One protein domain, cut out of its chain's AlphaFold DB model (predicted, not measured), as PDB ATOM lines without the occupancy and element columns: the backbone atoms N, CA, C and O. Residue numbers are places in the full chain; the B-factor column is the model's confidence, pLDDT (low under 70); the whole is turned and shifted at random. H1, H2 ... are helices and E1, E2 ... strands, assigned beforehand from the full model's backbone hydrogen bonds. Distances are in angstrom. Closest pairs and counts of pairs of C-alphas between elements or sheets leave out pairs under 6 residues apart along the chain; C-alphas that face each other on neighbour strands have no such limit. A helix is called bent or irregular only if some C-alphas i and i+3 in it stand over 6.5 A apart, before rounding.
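This is residues 16 to 143 of the 143 residues of an uncharacterized protein of Corynebacterium sp. zg-913 (UniProt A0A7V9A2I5). Two small two-stranded sheets lie toward opposite ends of a longer body, with the short helices H3 and H4 and loops between them. At one end E1 and E2 pair, with H2 to one side and H5 to the other and the loop of residues 47 to 59 beyond them; toward the other end the hairpin of E3 and E4 has H6 packed on E4, while H1 and H7 touch each other. The printed part has 128 residues, with seven named helices and four named strands in the order H1, H2, E1, H3, H4, E2, H5, H6, H7, E3, E4. Both sheets are antiparallel, and the class is mixed, helices and strands. The whole is compact, with a radius of gyration of the C-alphas of 15.2 A, and it spans 45 by 35 by 24 A.

H1, residues 20 to 26, touches H3, residues 68 to 73, at a steep tilt of 50 degrees, opposite ways; the closest C-alphas are those of Tyr 26 and Val 73, 7.0 A apart. H1 also touches H7, residues 122 to 125, with the C-alphas of Pro 20 and Pro 122 closest at 5.0 A. H2, residues 39 to 46, touches no helix; its closest C-alpha to E2, residues 88 to 92, is that of Ile 42, 6.4 A from that of Ala 89. E1, residues 60 to 64, is the antiparallel neighbour of E2, at 139 degrees between their directions, with N 61 and O 91 within hydrogen-bond range at 2.8 A and N 89 and O 63 at 2.9 A. H3 touches H4, residues 79 to 82, where the C-alphas of Phe 68 and Leu 82 are closest at 6.4 A. H5, residues 97 to 100, touches no helix; its closest C-alpha to E2 is that of Ser 97, 5.1 A from that of Ala 91. H6, residues 104 to 113, is close to H3 but not clearly touching, about perpendicular at 85 degrees, with the C-alphas of Ile 70 and Ile 104 closest at 7.1 A. E3, residues 129 to 134, and E4, residues 137 to 142, form a hairpin, antiparallel at 147 degrees, with N 132 and O 139 within hydrogen-bond range at 3.0 A and N 141 and O 130 at 2.8 A. The closest C-alphas of H6 and E4 are those of Glu 105 and Arg 139, 5.5 A apart. Among the pairs that stay apart are H2 and H6, and E1 and E3. Every O i to N i+4 pair is within hydrogen-bond range in H1, H2 and H3, and 4 of 6 are in H6; H4, H5 and H7 are too short for such a pair.

H1 begins at C-alpha 20, (8.719, 32.076, 19.745), and is 10.0 A long from first to last C-alpha; H2 is 10.5 A long. E1 measures 12.9 A and E2 13.2 A, with C-alpha 88 at (24.216, 49.745, 28.352). H3 has six residues; H4, H5 and H7 have four each. H6, the longest helix by residues, is 15.3 A long and only just irregular: C-alphas 105 and 108 are 6.9 A apart. E3 is 15.5 A long, and E4 is 16.2 A long and ends at C-alpha 142, (5.313, 45.817, 11.776).

The two C-alphas farthest apart are those of Thr 57 and Gly 127, at 45.2 A. The printed part has no cut and ends at Thr 143, the chain's last residue. The links H1 to H2 and H2 to E1 are long, with 12 and 13 residues. The mean pLDDT of the printed part is 91.3, and residues 33 to 36 are under 70.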
ATOM      1  N   THR A  16      20.491  35.259  22.655       92.38
ATOM      2  CA  THR A  16      20.174  36.667  22.387       92.38
ATOM      3  C   THR A  16      18.701  36.867  22.040       92.38
ATOM      4  O   THR A  16      18.095  37.852  22.460       92.38
ATOM      5  N   TRP A  17      18.116  35.913  21.319       95.19
ATOM      6  CA  TRP A  17      16.713  35.922  20.922       95.19
ATOM      7  C   TRP A  17      15.894  35.021  21.839       95.19
ATOM      8  O   TRP A  17      16.341  33.935  22.203       95.19
ATOM      9  N   LEU A  18      14.694  35.465  22.194       93.19
ATOM     10  CA  LEU A  18      13.691  34.618  22.828       93.19
ATOM     11  C   LEU A  18      13.234  33.537  21.846       93.19
ATOM     12  O   LEU A  18      13.162  33.762  20.634       93.19
ATOM     13  N   THR A  19      12.842  32.380  22.371       92.31
ATOM     14  CA  THR A  19      12.076  31.424  21.563       92.31
ATOM     15  C   THR A  19      10.702  32.016  21.201       92.31
ATOM     16  O   THR A  19      10.200  32.887  21.919       92.31
ATOM     17  N   PRO A  20      10.038  31.558  20.121       91.69
ATOM     18  CA  PRO A  20       8.719  32.076  19.745       91.69
ATOM     19  C   PRO A  20       7.667  31.999  20.867       91.69
ATOM     20  O   PRO A  20       6.888  32.933  21.040       91.69
ATOM     21  N   SER A  21       7.668  30.925  21.665       89.38
ATOM     22  CA  SER A  21       6.740  30.743  22.791       89.38
ATOM     23  C   SER A  21       7.049  31.663  23.976       89.38
ATOM     24  O   SER A  21       6.134  32.229  24.580       89.38
ATOM     25  N   GLU A  22       8.329  31.862  24.299       90.88
ATOM     26  CA  GLU A  22       8.743  32.818  25.329       90.88
ATOM     27  C   GLU A  22       8.426  34.249  24.909       90.88
ATOM     28  O   GLU A  22       7.934  35.034  25.716       90.88
ATOM     29  N   TRP A  23       8.657  34.583  23.639       93.38
ATOM     30  CA  TRP A  23       8.346  35.901  23.110       93.38
ATOM     31  C   TRP A  23       6.849  36.204  23.152       93.38
ATOM     32  O   TRP A  23       6.471  37.268  23.631       93.38
ATOM     33  N   GLU A  24       5.990  35.264  22.749       91.19
ATOM     34  CA  GLU A  24       4.532  35.428  22.830       91.19
ATOM     35  C   GLU A  24       4.042  35.640  24.275       91.19
ATOM     36  O   GLU A  24       3.058  36.345  24.508       91.19
ATOM     37  N   THR A  25       4.753  35.075  25.251       89.38
ATOM     38  CA  THR A  25       4.491  35.300  26.678       89.38
ATOM     39  C   THR A  25       4.959  36.694  27.107       89.38
ATOM     40  O   THR A  25       4.170  37.502  27.598       89.38
ATOM     41  N   TYR A  26       6.231  37.022  26.875       87.44
ATOM     42  CA  TYR A  26       6.827  38.270  27.356       87.44
ATOM     43  C   TYR A  26       6.339  39.521  26.628       87.44
ATOM     44  O   TYR A  26       6.358  40.602  27.209       87.44
ATOM     45  N   ARG A  27       5.856  39.408  25.387       88.44
ATOM     46  CA  ARG A  27       5.232  40.543  24.695       88.44
ATOM     47  C   ARG A  27       3.906  40.968  25.333       88.44
ATOM     48  O   ARG A  27       3.509  42.117  25.185       88.44
ATOM     49  N   LYS A  28       3.198  40.038  25.991       87.50
ATOM     50  CA  LYS A  28       1.931  40.305  26.694       87.50
ATOM     51  C   LYS A  28       2.200  40.824  28.096       87.50
ATOM     52  O   LYS A  28       1.533  41.741  28.560       87.50
ATOM     53  N   GLU A  29       3.201  40.245  28.746       83.19
ATOM     54  CA  GLU A  29       3.573  40.574  30.112       83.19
ATOM     55  C   GLU A  29       5.070  40.870  30.165       83.19
ATOM     56  O   GLU A  29       5.894  39.997  30.454       83.19
ATOM     57  N   VAL A  30       5.416  42.128  29.861       78.38
ATOM     58  CA  VAL A  30       6.813  42.567  29.818       78.38
ATOM     59  C   VAL A  30       7.437  42.365  31.195       78.38
ATOM     60  O   VAL A  30       6.944  42.904  32.193       78.38
ATOM     61  N   PRO A  31       8.531  41.600  31.278       73.88
ATOM     62  CA  PRO A  31       9.121  41.287  32.557       73.88
ATOM     63  C   PRO A  31       9.726  42.527  33.234       73.88
ATOM     64  O   PRO A  31      10.188  43.468  32.581       73.88
ATOM     65  N   ARG A  32       9.758  42.534  34.574       71.25
ATOM     66  CA  ARG A  32      10.349  43.645  35.341       71.25
ATOM     67  C   ARG A  32      11.856  43.719  35.102       71.25
ATOM     68  O   ARG A  32      12.551  42.723  35.198       71.25
ATOM     69  N   ARG A  33      12.375  44.918  34.842       68.38
ATOM     70  CA  ARG A  33      13.801  45.138  34.547       68.38
ATOM     71  C   ARG A  33      14.706  44.550  35.636       68.38
ATOM     72  O   ARG A  33      14.521  44.858  36.813       68.38
ATOM     73  N   PHE A  34      15.731  43.801  35.234       60.59
ATOM     74  CA  PHE A  34      16.835  43.452  36.127       60.59
ATOM     75  C   PHE A  34      17.701  44.689  36.389       60.59
ATOM     76  O   PHE A  34      18.206  45.321  35.462       60.59
ATOM     77  N   SER A  35      17.924  45.020  37.659       58.06
ATOM     78  CA  SER A  35      18.941  45.989  38.072       58.06
ATOM     79  C   SER A  35      20.299  45.295  38.203       58.06
ATOM     80  O   SER A  35      20.833  45.106  39.293       58.06
ATOM     81  N   GLY A  36      20.882  44.895  37.072       62.00
ATOM     82  CA  GLY A  36      22.267  44.427  37.058       62.00
ATOM     83  C   GLY A  36      23.208  45.564  37.465       62.00
ATOM     84  O   GLY A  36      23.201  46.628  36.842       62.00
ATOM     85  N   LYS A  37      24.038  45.366  38.498       71.06
ATOM     86  CA  LYS A  37      25.108  46.308  38.874       71.06
ATOM     87  C   LYS A  37      26.232  46.281  37.821       71.06
ATOM     88  O   LYS A  37      27.302  45.745  38.061       71.06
ATOM     89  N   ARG A  38      25.984  46.846  36.634       88.25
ATOM     90  CA  ARG A  38      26.928  46.884  35.493       88.25
ATOM     91  C   ARG A  38      27.720  48.187  35.372       88.25
ATOM     92  O   ARG A  38      28.543  48.345  34.477       88.25
ATOM     93  N   ARG A  39      27.478  49.148  36.269       91.38
ATOM     94  CA  ARG A  39      28.045  50.500  36.175       91.38
ATOM     95  C   ARG A  39      29.572  50.498  36.070       91.38
ATOM     96  O   ARG A  39      30.101  51.215  35.230       91.38
ATOM     97  N   GLU A  40      30.260  49.715  36.895       91.81
ATOM     98  CA  GLU A  40      31.728  49.644  36.912       91.81
ATOM     99  C   GLU A  40      32.299  49.120  35.591       91.81
ATOM    100  O   GLU A  40      33.242  49.700  35.057       91.81
ATOM    101  N   ALA A  41      31.684  48.083  35.014       92.75
ATOM    102  CA  ALA A  41      32.092  47.541  33.723       92.75
ATOM    103  C   ALA A  41      31.943  48.580  32.596       92.75
ATOM    104  O   ALA A  41      32.852  48.752  31.783       92.75
ATOM    105  N   ILE A  42      30.851  49.352  32.609       94.31
ATOM    106  CA  ILE A  42      30.628  50.440  31.645       94.31
ATOM    107  C   ILE A  42      31.664  51.561  31.829       94.31
ATOM    108  O   ILE A  42      32.214  52.040  30.839       94.31
ATOM    109  N   ILE A  43      31.987  51.955  33.072       94.06
ATOM    110  CA  ILE A  43      33.061  52.935  33.340       94.06
ATOM    111  C   ILE A  43      34.397  52.423  32.801       94.06
ATOM    112  O   ILE A  43      35.131  53.187  32.185       94.06
ATOM    113  N   LYS A  44      34.724  51.145  33.021       94.94
ATOM    114  CA  LYS A  44      35.981  50.557  32.545       94.94
ATOM    115  C   LYS A  44      36.078  50.588  31.016       94.94
ATOM    116  O   LYS A  44      37.157  50.846  30.493       94.94
ATOM    117  N   ARG A  45      34.967  50.341  30.311       94.31
ATOM    118  CA  ARG A  45      34.908  50.338  28.841       94.31
ATOM    119  C   ARG A  45      34.946  51.744  28.238       94.31
ATOM    120  O   ARG A  45      35.744  52.003  27.344       94.31
ATOM    121  N   ASP A  46      34.088  52.643  28.715       93.44
ATOM    122  CA  ASP A  46      33.824  53.927  28.044       93.44
ATOM    123  C   ASP A  46      34.451  55.132  28.763       93.44
ATOM    124  O   ASP A  46      34.504  56.245  28.220       93.44
ATOM    125  N   GLY A  47      34.926  54.925  29.990       94.69
ATOM    126  CA  GLY A  47      35.216  55.972  30.957       94.69
ATOM    127  C   GLY A  47      33.955  56.457  31.674       94.69
ATOM    128  O   GLY A  47      32.820  56.261  31.236       94.69
ATOM    129  N   GLU A  48      34.144  57.158  32.787       95.81
ATOM    130  CA  GLU A  48      33.045  57.817  33.490       95.81
ATOM    131  C   GLU A  48      32.649  59.108  32.763       95.81
ATOM    132  O   GLU A  48      33.069  60.201  33.135       95.81
ATOM    133  N   LYS A  49      31.901  58.979  31.663       96.25
ATOM    134  CA  LYS A  49      31.414  60.099  30.846       96.25
ATOM    135  C   LYS A  49      30.043  59.797  30.251       96.25
ATOM    136  O   LYS A  49      29.704  58.644  30.001       96.25
ATOM    137  N   CYS A  50      29.256  60.833  29.979       96.81
ATOM    138  CA  CYS A  50      27.981  60.686  29.288       96.81
ATOM    139  C   CYS A  50      28.191  60.232  27.834       96.81
ATOM    140  O   CYS A  50      28.924  60.862  27.076       96.81
ATOM    141  N   ALA A  51      27.491  59.184  27.404       96.38
ATOM    142  CA  ALA A  51      27.572  58.663  26.043       96.38
ATOM    143  C   ALA A  51      27.071  59.653  24.980       96.38
ATOM    144  O   ALA A  51      27.572  59.624  23.856       96.38
ATOM    145  N   HIS A  52      26.156  60.558  25.339       96.44
ATOM    146  CA  HIS A  52      25.641  61.595  24.445       96.44
ATOM    147  C   HIS A  52      26.561  62.827  24.401       96.44
ATOM    148  O   HIS A  52      27.282  63.008  23.427       96.44
ATOM    149  N   CYS A  53      26.607  63.640  25.465       96.06
ATOM    150  CA  CYS A  53      27.333  64.921  25.455       96.06
ATOM    151  C   CYS A  53      28.819  64.830  25.846       96.06
ATOM    152  O   CYS A  53      29.498  65.849  25.892       96.06
ATOM    153  N   LYS A  54      29.329  63.636  26.181       96.12
ATOM    154  CA  LYS A  54      30.723  63.367  26.601       96.12
ATOM    155  C   LYS A  54      31.184  64.049  27.902       96.12
ATOM    156  O   LYS A  54      32.276  63.747  28.375       96.12
ATOM    157  N   GLY A  55      30.353  64.891  28.518       93.56
ATOM    158  CA  GLY A  55      30.612  65.503  29.822       93.56
ATOM    159  C   GLY A  55      30.531  64.519  30.996       93.56
ATOM    160  O   GLY A  55      29.970  63.427  30.873       93.56
ATOM    161  N   LYS A  56      31.087  64.929  32.142       91.00
ATOM    162  CA  LYS A  56      31.103  64.161  33.404       91.00
ATOM    163  C   LYS A  56      30.323  64.824  34.548       91.00
ATOM    164  O   LYS A  56      30.228  64.266  35.633       91.00
ATOM    165  N   THR A  57      29.828  66.038  34.336       89.75
ATOM    166  CA  THR A  57      29.210  66.874  35.372       89.75
ATOM    167  C   THR A  57      27.779  66.439  35.676       89.75
ATOM    168  O   THR A  57      26.959  66.346  34.768       89.75
ATOM    169  N   GLY A  58      27.435  66.283  36.953       88.81
ATOM    170  CA  GLY A  58      26.090  65.889  37.383       88.81
ATOM    171  C   GLY A  58      25.924  64.374  37.532       88.81
ATOM    172  O   GLY A  58      26.890  63.619  37.548       88.81
ATOM    173  N   ILE A  59      24.677  63.918  37.691       92.00
ATOM    174  CA  ILE A  59      24.388  62.511  38.003       92.00
ATOM    175  C   ILE A  59      24.309  61.693  36.710       92.00
ATOM    176  O   ILE A  59      23.337  61.788  35.952       92.00
ATOM    177  N   LEU A  60      25.320  60.850  36.487       94.69
ATOM    178  CA  LEU A  60      25.298  59.807  35.464       94.69
ATOM    179  C   LEU A  60      24.534  58.579  35.970       94.69
ATOM    180  O   LEU A  60      24.771  58.086  37.070       94.69
ATOM    181  N   GLN A  61      23.643  58.057  35.132       93.25
ATOM    182  CA  GLN A  61      22.925  56.808  35.353       93.25
ATOM    183  C   GLN A  61      23.178  55.832  34.207       93.25
ATOM    184  O   GLN A  61      23.463  56.239  33.078       93.25
ATOM    185  N   VAL A  62      23.031  54.541  34.493       93.50
ATOM    186  CA  VAL A  62      23.020  53.508  33.458       93.50
ATOM    187  C   VAL A  62      21.707  53.609  32.685       93.50
ATOM    188  O   VAL A  62      20.625  53.623  33.274       93.50
ATOM    189  N   THR A  63      21.794  53.685  31.362       93.19
ATOM    190  CA  THR A  63      20.651  53.631  30.452       93.19
ATOM    191  C   THR A  63      20.875  52.558  29.402       93.19
ATOM    192  O   THR A  63      22.009  52.277  29.019       93.19
ATOM    193  N   HIS A  64      19.777  51.992  28.920       94.31
ATOM    194  CA  HIS A  64      19.789  51.102  27.774       94.31
ATOM    195  C   HIS A  64      19.944  51.904  26.477       94.31
ATOM    196  O   HIS A  64      19.397  53.007  26.381       94.31
ATOM    197  N   ILE A  65      20.662  51.337  25.511       96.62
ATOM    198  CA  ILE A  65      20.757  51.824  24.132       96.62
ATOM    199  C   ILE A  65      19.513  51.353  23.375       96.62
ATOM    200  O   ILE A  65      18.718  52.181  22.948       96.62
ATOM    201  N   VAL A  66      19.271  50.043  23.299       96.88
ATOM    202  CA  VAL A  66      17.984  49.467  22.880       96.88
ATOM    203  C   VAL A  66      17.040  49.467  24.084       96.88
ATOM    204  O   VAL A  66      17.335  48.774  25.066       96.88
ATOM    205  N   PRO A  67      15.927  50.227  24.060       94.56
ATOM    206  CA  PRO A  67      14.972  50.255  25.164       94.56
ATOM    207  C   PRO A  67      14.431  48.860  25.486       94.56
ATOM    208  O   PRO A  67      14.194  48.054  24.593       94.56
ATOM    209  N   PHE A  68      14.272  48.563  26.777       91.62
ATOM    210  CA  PHE A  68      13.951  47.211  27.244       91.62
ATOM    211  C   PHE A  68      12.588  46.711  26.745       91.62
ATOM    212  O   PHE A  68      12.454  45.564  26.340       91.62
ATOM    213  N   ASP A  69      11.589  47.586  26.778       91.81
ATOM    214  CA  ASP A  69      10.242  47.354  26.262       91.81
ATOM    215  C   ASP A  69      10.262  47.049  24.766       91.81
ATOM    216  O   ASP A  69       9.819  45.974  24.372       91.81
ATOM    217  N   ILE A  70      10.864  47.925  23.960       95.06
ATOM    218  CA  ILE A  70      10.952  47.731  22.509       95.06
ATOM    219  C   ILE A  70      11.750  46.460  22.185       95.06
ATOM    220  O   ILE A  70      11.341  45.629  21.380       95.06
ATOM    221  N   GLY A  71      12.883  46.258  22.860       95.38
ATOM    222  CA  GLY A  71      13.737  45.100  22.641       95.38
ATOM    223  C   GLY A  71      13.021  43.771  22.879       95.38
ATOM    224  O   GLY A  71      13.138  42.871  22.052       95.38
ATOM    225  N   VAL A  72      12.258  43.644  23.968       94.31
ATOM    226  CA  VAL A  72      11.493  42.422  24.267       94.31
ATOM    227  C   VAL A  72      10.252  42.310  23.384       94.31
ATOM    228  O   VAL A  72      10.035  41.270  22.768       94.31
ATOM    229  N   VAL A  73       9.422  43.353  23.327       94.31
ATOM    230  CA  VAL A  73       8.086  43.291  22.716       94.31
ATOM    231  C   VAL A  73       8.173  43.249  21.198       94.31
ATOM    232  O   VAL A  73       7.572  42.371  20.580       94.31
ATOM    233  N   ASP A  74       8.949  44.153  20.607       95.31
ATOM    234  CA  ASP A  74       8.953  44.379  19.162       95.31
ATOM    235  C   ASP A  74       9.990  43.505  18.450       95.31
ATOM    236  O   ASP A  74       9.737  43.021  17.350       95.31
ATOM    237  N   PHE A  75      11.136  43.249  19.091       96.06
ATOM    238  CA  PHE A  75      12.248  42.503  18.486       96.06
ATOM    239  C   PHE A  75      12.469  41.107  19.078       96.06
ATOM    240  O   PHE A  75      13.150  40.288  18.462       96.06
ATOM    241  N   GLY A  76      11.911  40.804  20.250       95.62
ATOM    242  CA  GLY A  76      12.076  39.502  20.894       95.62
ATOM    243  C   GLY A  76      13.482  39.217  21.412       95.62
ATOM    244  O   GLY A  76      13.928  38.071  21.389       95.62
ATOM    245  N   LEU A  77      14.192  40.246  21.870       95.25
ATOM    246  CA  LEU A  77      15.466  40.103  22.568       95.25
ATOM    247  C   LEU A  77      15.256  39.518  23.963       95.25
ATOM    248  O   LEU A  77      14.267  39.811  24.642       95.25
ATOM    249  N   THR A  78      16.224  38.733  24.430       92.62
ATOM    250  CA  THR A  78      16.192  38.246  25.805       92.62
ATOM    251  C   THR A  78      16.441  39.398  26.787       92.62
ATOM    252  O   THR A  78      17.300  40.261  26.562       92.62
ATOM    253  N   PRO A  79      15.754  39.400  27.943       89.19
ATOM    254  CA  PRO A  79      16.064  40.291  29.062       89.19
ATOM    255  C   PRO A  79      17.538  40.241  29.488       89.19
ATOM    256  O   PRO A  79      18.109  41.244  29.919       89.19
ATOM    257  N   TRP A  80      18.170  39.071  29.341       87.94
ATOM    258  CA  TRP A  80      19.592  38.892  29.602       87.94
ATOM    259  C   TRP A  80      20.459  39.709  28.638       87.94
ATOM    260  O   TRP A  80      21.306  40.467  29.110       87.94
ATOM    261  N   TRP A  81      20.233  39.618  27.322       91.81
ATOM    262  CA  TRP A  81      21.007  40.383  26.336       91.81
ATOM    263  C   TRP A  81      20.854  41.890  26.557       91.81
ATOM    264  O   TRP A  81      21.838  42.629  26.588       91.81
ATOM    265  N   LEU A  82      19.622  42.340  26.821       92.25
ATOM    266  CA  LEU A  82      19.321  43.756  27.051       92.25
ATOM    267  C   LEU A  82      20.083  44.348  28.241       92.25
ATOM    268  O   LEU A  82      20.315  45.552  28.262       92.25
ATOM    269  N   THR A  83      20.494  43.523  29.202       89.75
ATOM    270  CA  THR A  83      21.210  43.950  30.414       89.75
ATOM    271  C   THR A  83      22.718  43.700  30.352       89.75
ATOM    272  O   THR A  83      23.415  43.912  31.350       89.75
ATOM    273  N   GLN A  84      23.238  43.266  29.200       89.94
ATOM    274  CA  GLN A  84      24.678  43.175  28.972       89.94
ATOM    275  C   GLN A  84      25.281  44.546  28.702       89.94
ATOM    276  O   GLN A  84      24.630  45.440  28.163       89.94
ATOM    277  N   ASP A  85      26.564  44.682  29.034       91.25
ATOM    278  CA  ASP A  85      27.297  45.943  28.936       91.25
ATOM    279  C   ASP A  85      27.169  46.557  27.540       91.25
ATOM    280  O   ASP A  85      27.016  47.767  27.410       91.25
ATOM    281  N   GLU A  86      27.167  45.740  26.484       91.38
ATOM    282  CA  GLU A  86      27.031  46.166  25.086       91.38
ATOM    283  C   GLU A  86      25.761  46.961  24.779       91.38
ATOM    284  O   GLU A  86      25.794  47.806  23.890       91.38
ATOM    285  N   ASN A  87      24.665  46.721  25.502       95.25
ATOM    286  CA  ASN A  87      23.415  47.463  25.358       95.25
ATOM    287  C   ASN A  87      23.254  48.568  26.415       95.25
ATOM    288  O   ASN A  87      22.221  49.232  26.475       95.25
ATOM    289  N   LEU A  88      24.258  48.781  27.264       94.44
ATOM    290  CA  LEU A  88      24.216  49.745  28.352       94.44
ATOM    291  C   LEU A  88      25.238  50.861  28.145       94.44
ATOM    292  O   LEU A  88      26.333  50.661  27.624       94.44
ATOM    293  N   ALA A  89      24.882  52.056  28.601       95.50
ATOM    294  CA  ALA A  89      25.732  53.233  28.545       95.50
ATOM    295  C   ALA A  89      25.473  54.155  29.741       95.50
ATOM    296  O   ALA A  89      24.406  54.114  30.357       95.50
ATOM    297  N   LEU A  90      26.436  55.023  30.060       96.19
ATOM    298  CA  LEU A  90      26.230  56.098  31.030       96.19
ATOM    299  C   LEU A  90      25.598  57.314  30.353       96.19
ATOM    300  O   LEU A  90      26.051  57.766  29.304       96.19
ATOM    301  N   ALA A  91      24.578  57.898  30.973       96.50
ATOM    302  CA  ALA A  91      23.975  59.142  30.511       96.50
ATOM    303  C   ALA A  91      23.516  60.007  31.683       96.50
ATOM    304  O   ALA A  91      23.134  59.481  32.727       96.50
ATOM    305  N   HIS A  92      23.511  61.331  31.508       95.81
ATOM    306  CA  HIS A  92      22.926  62.222  32.508       95.81
ATOM    307  C   HIS A  92      21.451  61.897  32.721       95.81
ATOM    308  O   HIS A  92      20.681  61.764  31.758       95.81
ATOM    309  N   LYS A  93      21.064  61.789  33.993       90.62
ATOM    310  CA  LYS A  93      19.677  61.570  34.386       90.62
ATOM    311  C   LYS A  93      18.785  62.698  33.849       90.62
ATOM    312  O   LYS A  93      19.156  63.861  33.927       90.62
ATOM    313  N   ASN A  94      17.623  62.341  33.297       83.44
ATOM    314  CA  ASN A  94      16.563  63.243  32.809       83.44
ATOM    315  C   ASN A  94      16.891  64.166  31.621       83.44
ATOM    316  O   ASN A  94      15.979  64.812  31.123       83.44
ATOM    317  N   ASN A  95      18.139  64.229  31.151       88.31
ATOM    318  CA  ASN A  95      18.518  65.085  30.021       88.31
ATOM    319  C   ASN A  95      19.029  64.244  28.846       88.31
ATOM    320  O   ASN A  95      18.370  64.084  27.828       88.31
ATOM    321  N   CYS A  96      20.183  63.602  29.020       96.00
ATOM    322  CA  CYS A  96      20.849  62.915  27.918       96.00
ATOM    323  C   CYS A  96      20.352  61.484  27.674       96.00
ATOM    324  O   CYS A  96      20.626  60.916  26.620       96.00
ATOM    325  N   SER A  97      19.667  60.862  28.640       91.31
ATOM    326  CA  SER A  97      19.274  59.450  28.530       91.31
ATOM    327  C   SER A  97      18.288  59.164  27.395       91.31
ATOM    328  O   SER A  97      18.309  58.062  26.860       91.31
ATOM    329  N   SER A  98      17.438  60.125  27.024       91.94
ATOM    330  CA  SER A  98      16.528  60.006  25.875       91.94
ATOM    331  C   SER A  98      17.292  59.945  24.552       91.94
ATOM    332  O   SER A  98      16.952  59.136  23.705       91.94
ATOM    333  N   HIS A  99      18.361  60.731  24.410       94.94
ATOM    334  CA  HIS A  99      19.180  60.779  23.195       94.94
ATOM    335  C   HIS A  99      20.104  59.568  23.017       94.94
ATOM    336  O   HIS A  99      20.581  59.318  21.916       94.94
ATOM    337  N   VAL A 100      20.399  58.837  24.097       94.69
ATOM    338  CA  VAL A 100      21.166  57.581  24.024       94.69
ATOM    339  C   VAL A 100      20.281  56.409  23.595       94.69
ATOM    340  O   VAL A 100      20.770  55.469  22.974       94.69
ATOM    341  N   ARG A 101      18.990  56.454  23.934       95.38
ATOM    342  CA  ARG A 101      18.031  55.413  23.566       95.38
ATOM    343  C   ARG A 101      17.728  55.491  22.077       95.38
ATOM    344  O   ARG A 101      17.364  56.547  21.567       95.38
ATOM    345  N   LEU A 102      17.841  54.361  21.398       96.31
ATOM    346  CA  LEU A 102      17.467  54.245  20.000       96.31
ATOM    347  C   LEU A 102      15.947  54.267  19.854       96.31
ATOM    348  O   LEU A 102      15.224  53.636  20.626       96.31
ATOM    349  N   GLY A 103      15.485  54.975  18.826       95.25
ATOM    350  CA  GLY A 103      14.135  54.805  18.304       95.25
ATOM    351  C   GLY A 103      14.008  53.484  17.546       95.25
ATOM    352  O   GLY A 103      15.008  52.935  17.080       95.25
ATOM    353  N   ILE A 104      12.771  53.005  17.401       94.75
ATOM    354  CA  ILE A 104      12.449  51.699  16.808       94.75
ATOM    355  C   ILE A 104      13.110  51.481  15.437       94.75
ATOM    356  O   ILE A 104      13.706  50.435  15.198       94.75
ATOM    357  N   GLU A 105      13.136  52.523  14.604       94.69
ATOM    358  CA  GLU A 105      13.739  52.536  13.266       94.69
ATOM    359  C   GLU A 105      15.251  52.269  13.248       94.69
ATOM    360  O   GLU A 105      15.776  51.703  12.295       94.69
ATOM    361  N   ALA A 106      15.976  52.681  14.293       95.12
ATOM    362  CA  ALA A 106      17.435  52.576  14.344       95.12
ATOM    363  C   ALA A 106      17.919  51.237  14.925       95.12
ATOM    364  O   ALA A 106      19.086  50.867  14.763       95.12
ATOM    365  N   ILE A 107      17.032  50.499  15.599       96.62
ATOM    366  CA  ILE A 107      17.366  49.245  16.280       96.62
ATOM    367  C   ILE A 107      17.838  48.151  15.308       96.62
ATOM    368  O   ILE A 107      18.876  47.562  15.604       96.62
ATOM    369  N   PRO A 108      17.196  47.875  14.150       96.44
ATOM    370  CA  PRO A 108      17.654  46.815  13.244       96.44
ATOM    371  C   PRO A 108      19.108  46.999  12.802       96.44
ATOM    372  O   PRO A 108      19.916  46.068  12.854       96.44
ATOM    373  N   SER A 109      19.455  48.230  12.421       95.44
ATOM    374  CA  SER A 109      20.813  48.578  12.007       95.44
ATOM    375  C   SER A 109      21.791  48.388  13.167       95.44
ATOM    376  O   SER A 109      22.821  47.736  13.004       95.44
ATOM    377  N   TYR A 110      21.439  48.867  14.365       96.12
ATOM    378  CA  TYR A 110      22.252  48.671  15.564       96.12
ATOM    379  C   TYR A 110      22.491  47.189  15.882       96.12
ATOM    380  O   TYR A 110      23.639  46.785  16.053       96.12
ATOM    381  N   LEU A 111      21.445  46.361  15.907       95.94
ATOM    382  CA  LEU A 111      21.565  44.923  16.172       95.94
ATOM    383  C   LEU A 111      22.436  44.217  15.121       95.94
ATOM    384  O   LEU A 111      23.275  43.393  15.477       95.94
ATOM    385  N   THR A 112      22.328  44.614  13.851       95.44
ATOM    386  CA  THR A 112      23.199  44.101  12.780       95.44
ATOM    387  C   THR A 112      24.668  44.454  13.043       95.44
ATOM    388  O   THR A 112      25.536  43.596  12.913       95.44
ATOM    389  N   THR A 113      24.969  45.677  13.508       95.50
ATOM    390  CA  THR A 113      26.352  46.059  13.881       95.50
ATOM    391  C   THR A 113      26.910  45.269  15.069       95.50
ATOM    392  O   THR A 113      28.123  45.202  15.249       95.50
ATOM    393  N   LYS A 114      26.037  44.657  15.876       94.50
ATOM    394  CA  LYS A 114      26.400  43.739  16.965       94.50
ATOM    395  C   LYS A 114      26.520  42.282  16.505       94.50
ATOM    396  O   LYS A 114      26.725  41.403  17.333       94.50
ATOM    397  N   GLY A 115      26.401  42.021  15.203       94.94
ATOM    398  CA  GLY A 115      26.497  40.683  14.621       94.94
ATOM    399  C   GLY A 115      25.243  39.830  14.809       94.94
ATOM    400  O   GLY A 115      25.296  38.624  14.585       94.94
ATOM    401  N   LEU A 116      24.116  40.423  15.219       94.38
ATOM    402  CA  LEU A 116      22.865  39.682  15.323       94.38
ATOM    403  C   LEU A 116      22.256  39.495  13.936       94.38
ATOM    404  O   LEU A 116      22.053  40.456  13.193       94.38
ATOM    405  N   ASN A 117      21.869  38.260  13.634       95.31
ATOM    406  CA  ASN A 117      21.034  37.980  12.483       95.31
ATOM    407  C   ASN A 117      19.571  38.315  12.802       95.31
ATOM    408  O   ASN A 117      18.935  37.671  13.636       95.31
ATOM    409  N   LEU A 118      19.030  39.325  12.127       94.94
ATOM    410  CA  LEU A 118      17.665  39.794  12.347       94.94
ATOM    411  C   LEU A 118      16.605  38.750  11.970       94.94
ATOM    412  O   LEU A 118      15.539  38.726  12.584       94.94
ATOM    413  N   SER A 119      16.895  37.848  11.023       95.06
ATOM    414  CA  SER A 119      15.968  36.762  10.674       95.06
ATOM    415  C   SER A 119      15.783  35.755  11.809       95.06
ATOM    416  O   SER A 119      14.847  34.958  11.777       95.06
ATOM    417  N   ASP A 120      16.669  35.768  12.811       95.69
ATOM    418  CA  ASP A 120      16.555  34.894  13.971       95.69
ATOM    419  C   ASP A 120      15.601  35.401  15.047       95.69
ATOM    420  O   ASP A 120      15.176  34.598  15.884       95.69
ATOM    421  N   SER A 121      15.206  36.676  14.971       96.06
ATOM    422  CA  SER A 121      14.193  37.267  15.839       96.06
ATOM    423  C   SER A 121      12.882  36.467  15.780       96.06
ATOM    424  O   SER A 121      12.387  36.173  14.686       96.06
ATOM    425  N   PRO A 122      12.244  36.159  16.924       95.38
ATOM    426  CA  PRO A 122      10.925  35.526  16.929       95.38
ATOM    427  C   PRO A 122       9.850  36.434  16.308       95.38
ATOM    428  O   PRO A 122       8.894  35.935  15.710       95.38
ATOM    429  N   ALA A 123      10.030  37.758  16.361       94.56
ATOM    430  CA  ALA A 123       9.158  38.702  15.673       94.56
ATOM    431  C   ALA A 123       9.232  38.543  14.152       94.56
ATOM    432  O   ALA A 123       8.194  38.498  13.491       94.56
ATOM    433  N   ALA A 124      10.439  38.344  13.620       94.69
ATOM    434  CA  ALA A 124      10.641  38.055  12.207       94.69
ATOM    435  C   ALA A 124      10.110  36.675  11.811       94.69
ATOM    436  O   ALA A 124       9.350  36.548  10.853       94.69
ATOM    437  N   LYS A 125      10.437  35.641  12.596       94.31
ATOM    438  CA  LYS A 125       9.989  34.258  12.352       94.31
ATOM    439  C   LYS A 125       8.468  34.108  12.384       94.31
ATOM    440  O   LYS A 125       7.926  33.279  11.665       94.31
ATOM    441  N   SER A 126       7.780  34.909  13.197       92.25
ATOM    442  CA  SER A 126       6.312  34.931  13.255       92.25
ATOM    443  C   SER A 126       5.647  35.740  12.134       92.25
ATOM    444  O   SER A 126       4.423  35.740  12.037       92.25
ATOM    445  N   GLY A 127       6.423  36.466  11.321       91.88
ATOM    446  CA  GLY A 127       5.913  37.360  10.280       91.88
ATOM    447  C   GLY A 127       5.339  38.687  10.788       91.88
ATOM    448  O   GLY A 127       4.877  39.480   9.975       91.88
ATOM    449  N   ARG A 128       5.381  38.951  12.102       90.81
ATOM    450  CA  ARG A 128       4.905  40.209  12.710       90.81
ATOM    451  C   ARG A 128       5.874  41.376  12.533       90.81
ATOM    452  O   ARG A 128       5.481  42.526  12.702       90.81
ATOM    453  N   LEU A 129       7.132  41.076  12.231       92.94
ATOM    454  CA  LEU A 129       8.161  42.051  11.908       92.94
ATOM    455  C   LEU A 129       8.822  41.651  10.594       92.94
ATOM    456  O   LEU A 129       9.273  40.521  10.430       92.94
ATOM    457  N   LYS A 130       8.908  42.589   9.664       93.00
ATOM    458  CA  LYS A 130       9.698  42.463   8.444       93.00
ATOM    459  C   LYS A 130      10.814  43.491   8.474       93.00
ATOM    460  O   LYS A 130      10.685  44.543   9.090       93.00
ATOM    461  N   PHE A 131      11.918  43.183   7.808       91.06
ATOM    462  CA  PHE A 131      13.024  44.117   7.649       91.06
ATOM    463  C   PHE A 131      13.136  44.482   6.181       91.06
ATOM    464  O   PHE A 131      13.412  43.623   5.344       91.06
ATOM    465  N   VAL A 132      12.911  45.753   5.875       91.56
ATOM    466  CA  VAL A 132      13.026  46.290   4.521       91.56
ATOM    467  C   VAL A 132      14.246  47.187   4.429       91.56
ATOM    468  O   VAL A 132      14.625  47.853   5.392       91.56
ATOM    469  N   THR A 133      14.884  47.208   3.263       90.69
ATOM    470  CA  THR A 133      16.005  48.115   3.012       90.69
ATOM    471  C   THR A 133      15.508  49.305   2.206       90.69
ATOM    472  O   THR A 133      15.078  49.145   1.068       90.69
ATOM    473  N   VAL A 134      15.594  50.503   2.784       89.19
ATOM    474  CA  VAL A 134      15.226  51.765   2.130       89.19
ATOM    475  C   VAL A 134      16.471  52.637   2.057       89.19
ATOM    476  O   VAL A 134      17.019  53.020   3.090       89.19
ATOM    477  N   ASN A 135      16.939  52.935   0.842       90.19
ATOM    478  CA  ASN A 135      18.162  53.716   0.598       90.19
ATOM    479  C   ASN A 135      19.382  53.190   1.386       90.19
ATOM    480  O   ASN A 135      20.110  53.959   2.009       90.19
ATOM    481  N   GLY A 136      19.565  51.866   1.425       86.19
ATOM    482  CA  GLY A 136      20.670  51.216   2.146       86.19
ATOM    483  C   GLY A 136      20.522  51.174   3.674       86.19
ATOM    484  O   GLY A 136      21.411  50.674   4.353       86.19
ATOM    485  N   THR A 137      19.408  51.667   4.227       86.31
ATOM    486  CA  THR A 137      19.100  51.600   5.663       86.31
ATOM    487  C   THR A 137      18.072  50.506   5.934       86.31
ATOM    488  O   THR A 137      17.019  50.484   5.294       86.31
ATOM    489  N   ILE A 138      18.349  49.623   6.899       89.56
ATOM    490  CA  ILE A 138      17.412  48.577   7.334       89.56
ATOM    491  C   ILE A 138      16.361  49.204   8.253       89.56
ATOM    492  O   ILE A 138      16.718  49.777   9.285       89.56
ATOM    493  N   ARG A 139      15.083  49.060   7.894       88.50
ATOM    494  CA  ARG A 139      13.929  49.555   8.651       88.50
ATOM    495  C   ARG A 139      13.004  48.413   9.075       88.50
ATOM    496  O   ARG A 139      12.856  47.454   8.311       88.50
ATOM    497  N   PRO A 140      12.400  48.489  10.271       90.94
ATOM    498  CA  PRO A 140      11.392  47.537  10.703       90.94
ATOM    499  C   PRO A 140      10.016  47.893  10.115       90.94
ATOM    500  O   PRO A 140       9.582  49.036  10.176       90.94
ATOM    501  N   GLU A 141       9.299  46.903   9.594       91.62
ATOM    502  CA  GLU A 141       7.888  47.002   9.214       91.62
ATOM    503  C   GLU A 141       7.067  46.039  10.069       91.62
ATOM    504  O   GLU A 141       7.229  44.819   9.991       91.62
ATOM    505  N   PHE A 142       6.188  46.591  10.900       87.12
ATOM    506  CA  PHE A 142       5.313  45.817  11.776       87.12
ATOM    507  C   PHE A 142       4.018  45.468  11.043       87.12
ATOM    508  O   PHE A 142       3.434  46.324  10.380       87.12
ATOM    509  N   THR A 143       3.603  44.203  11.140       79.94
ATOM    510  CA  THR A 143       2.386  43.665  10.507       79.94
ATOM    511  C   THR A 143       1.293  43.411  11.538       79.94
ATOM    512  O   THR A 143       1.625  42.938  12.653       79.94
TER     513      THR A 143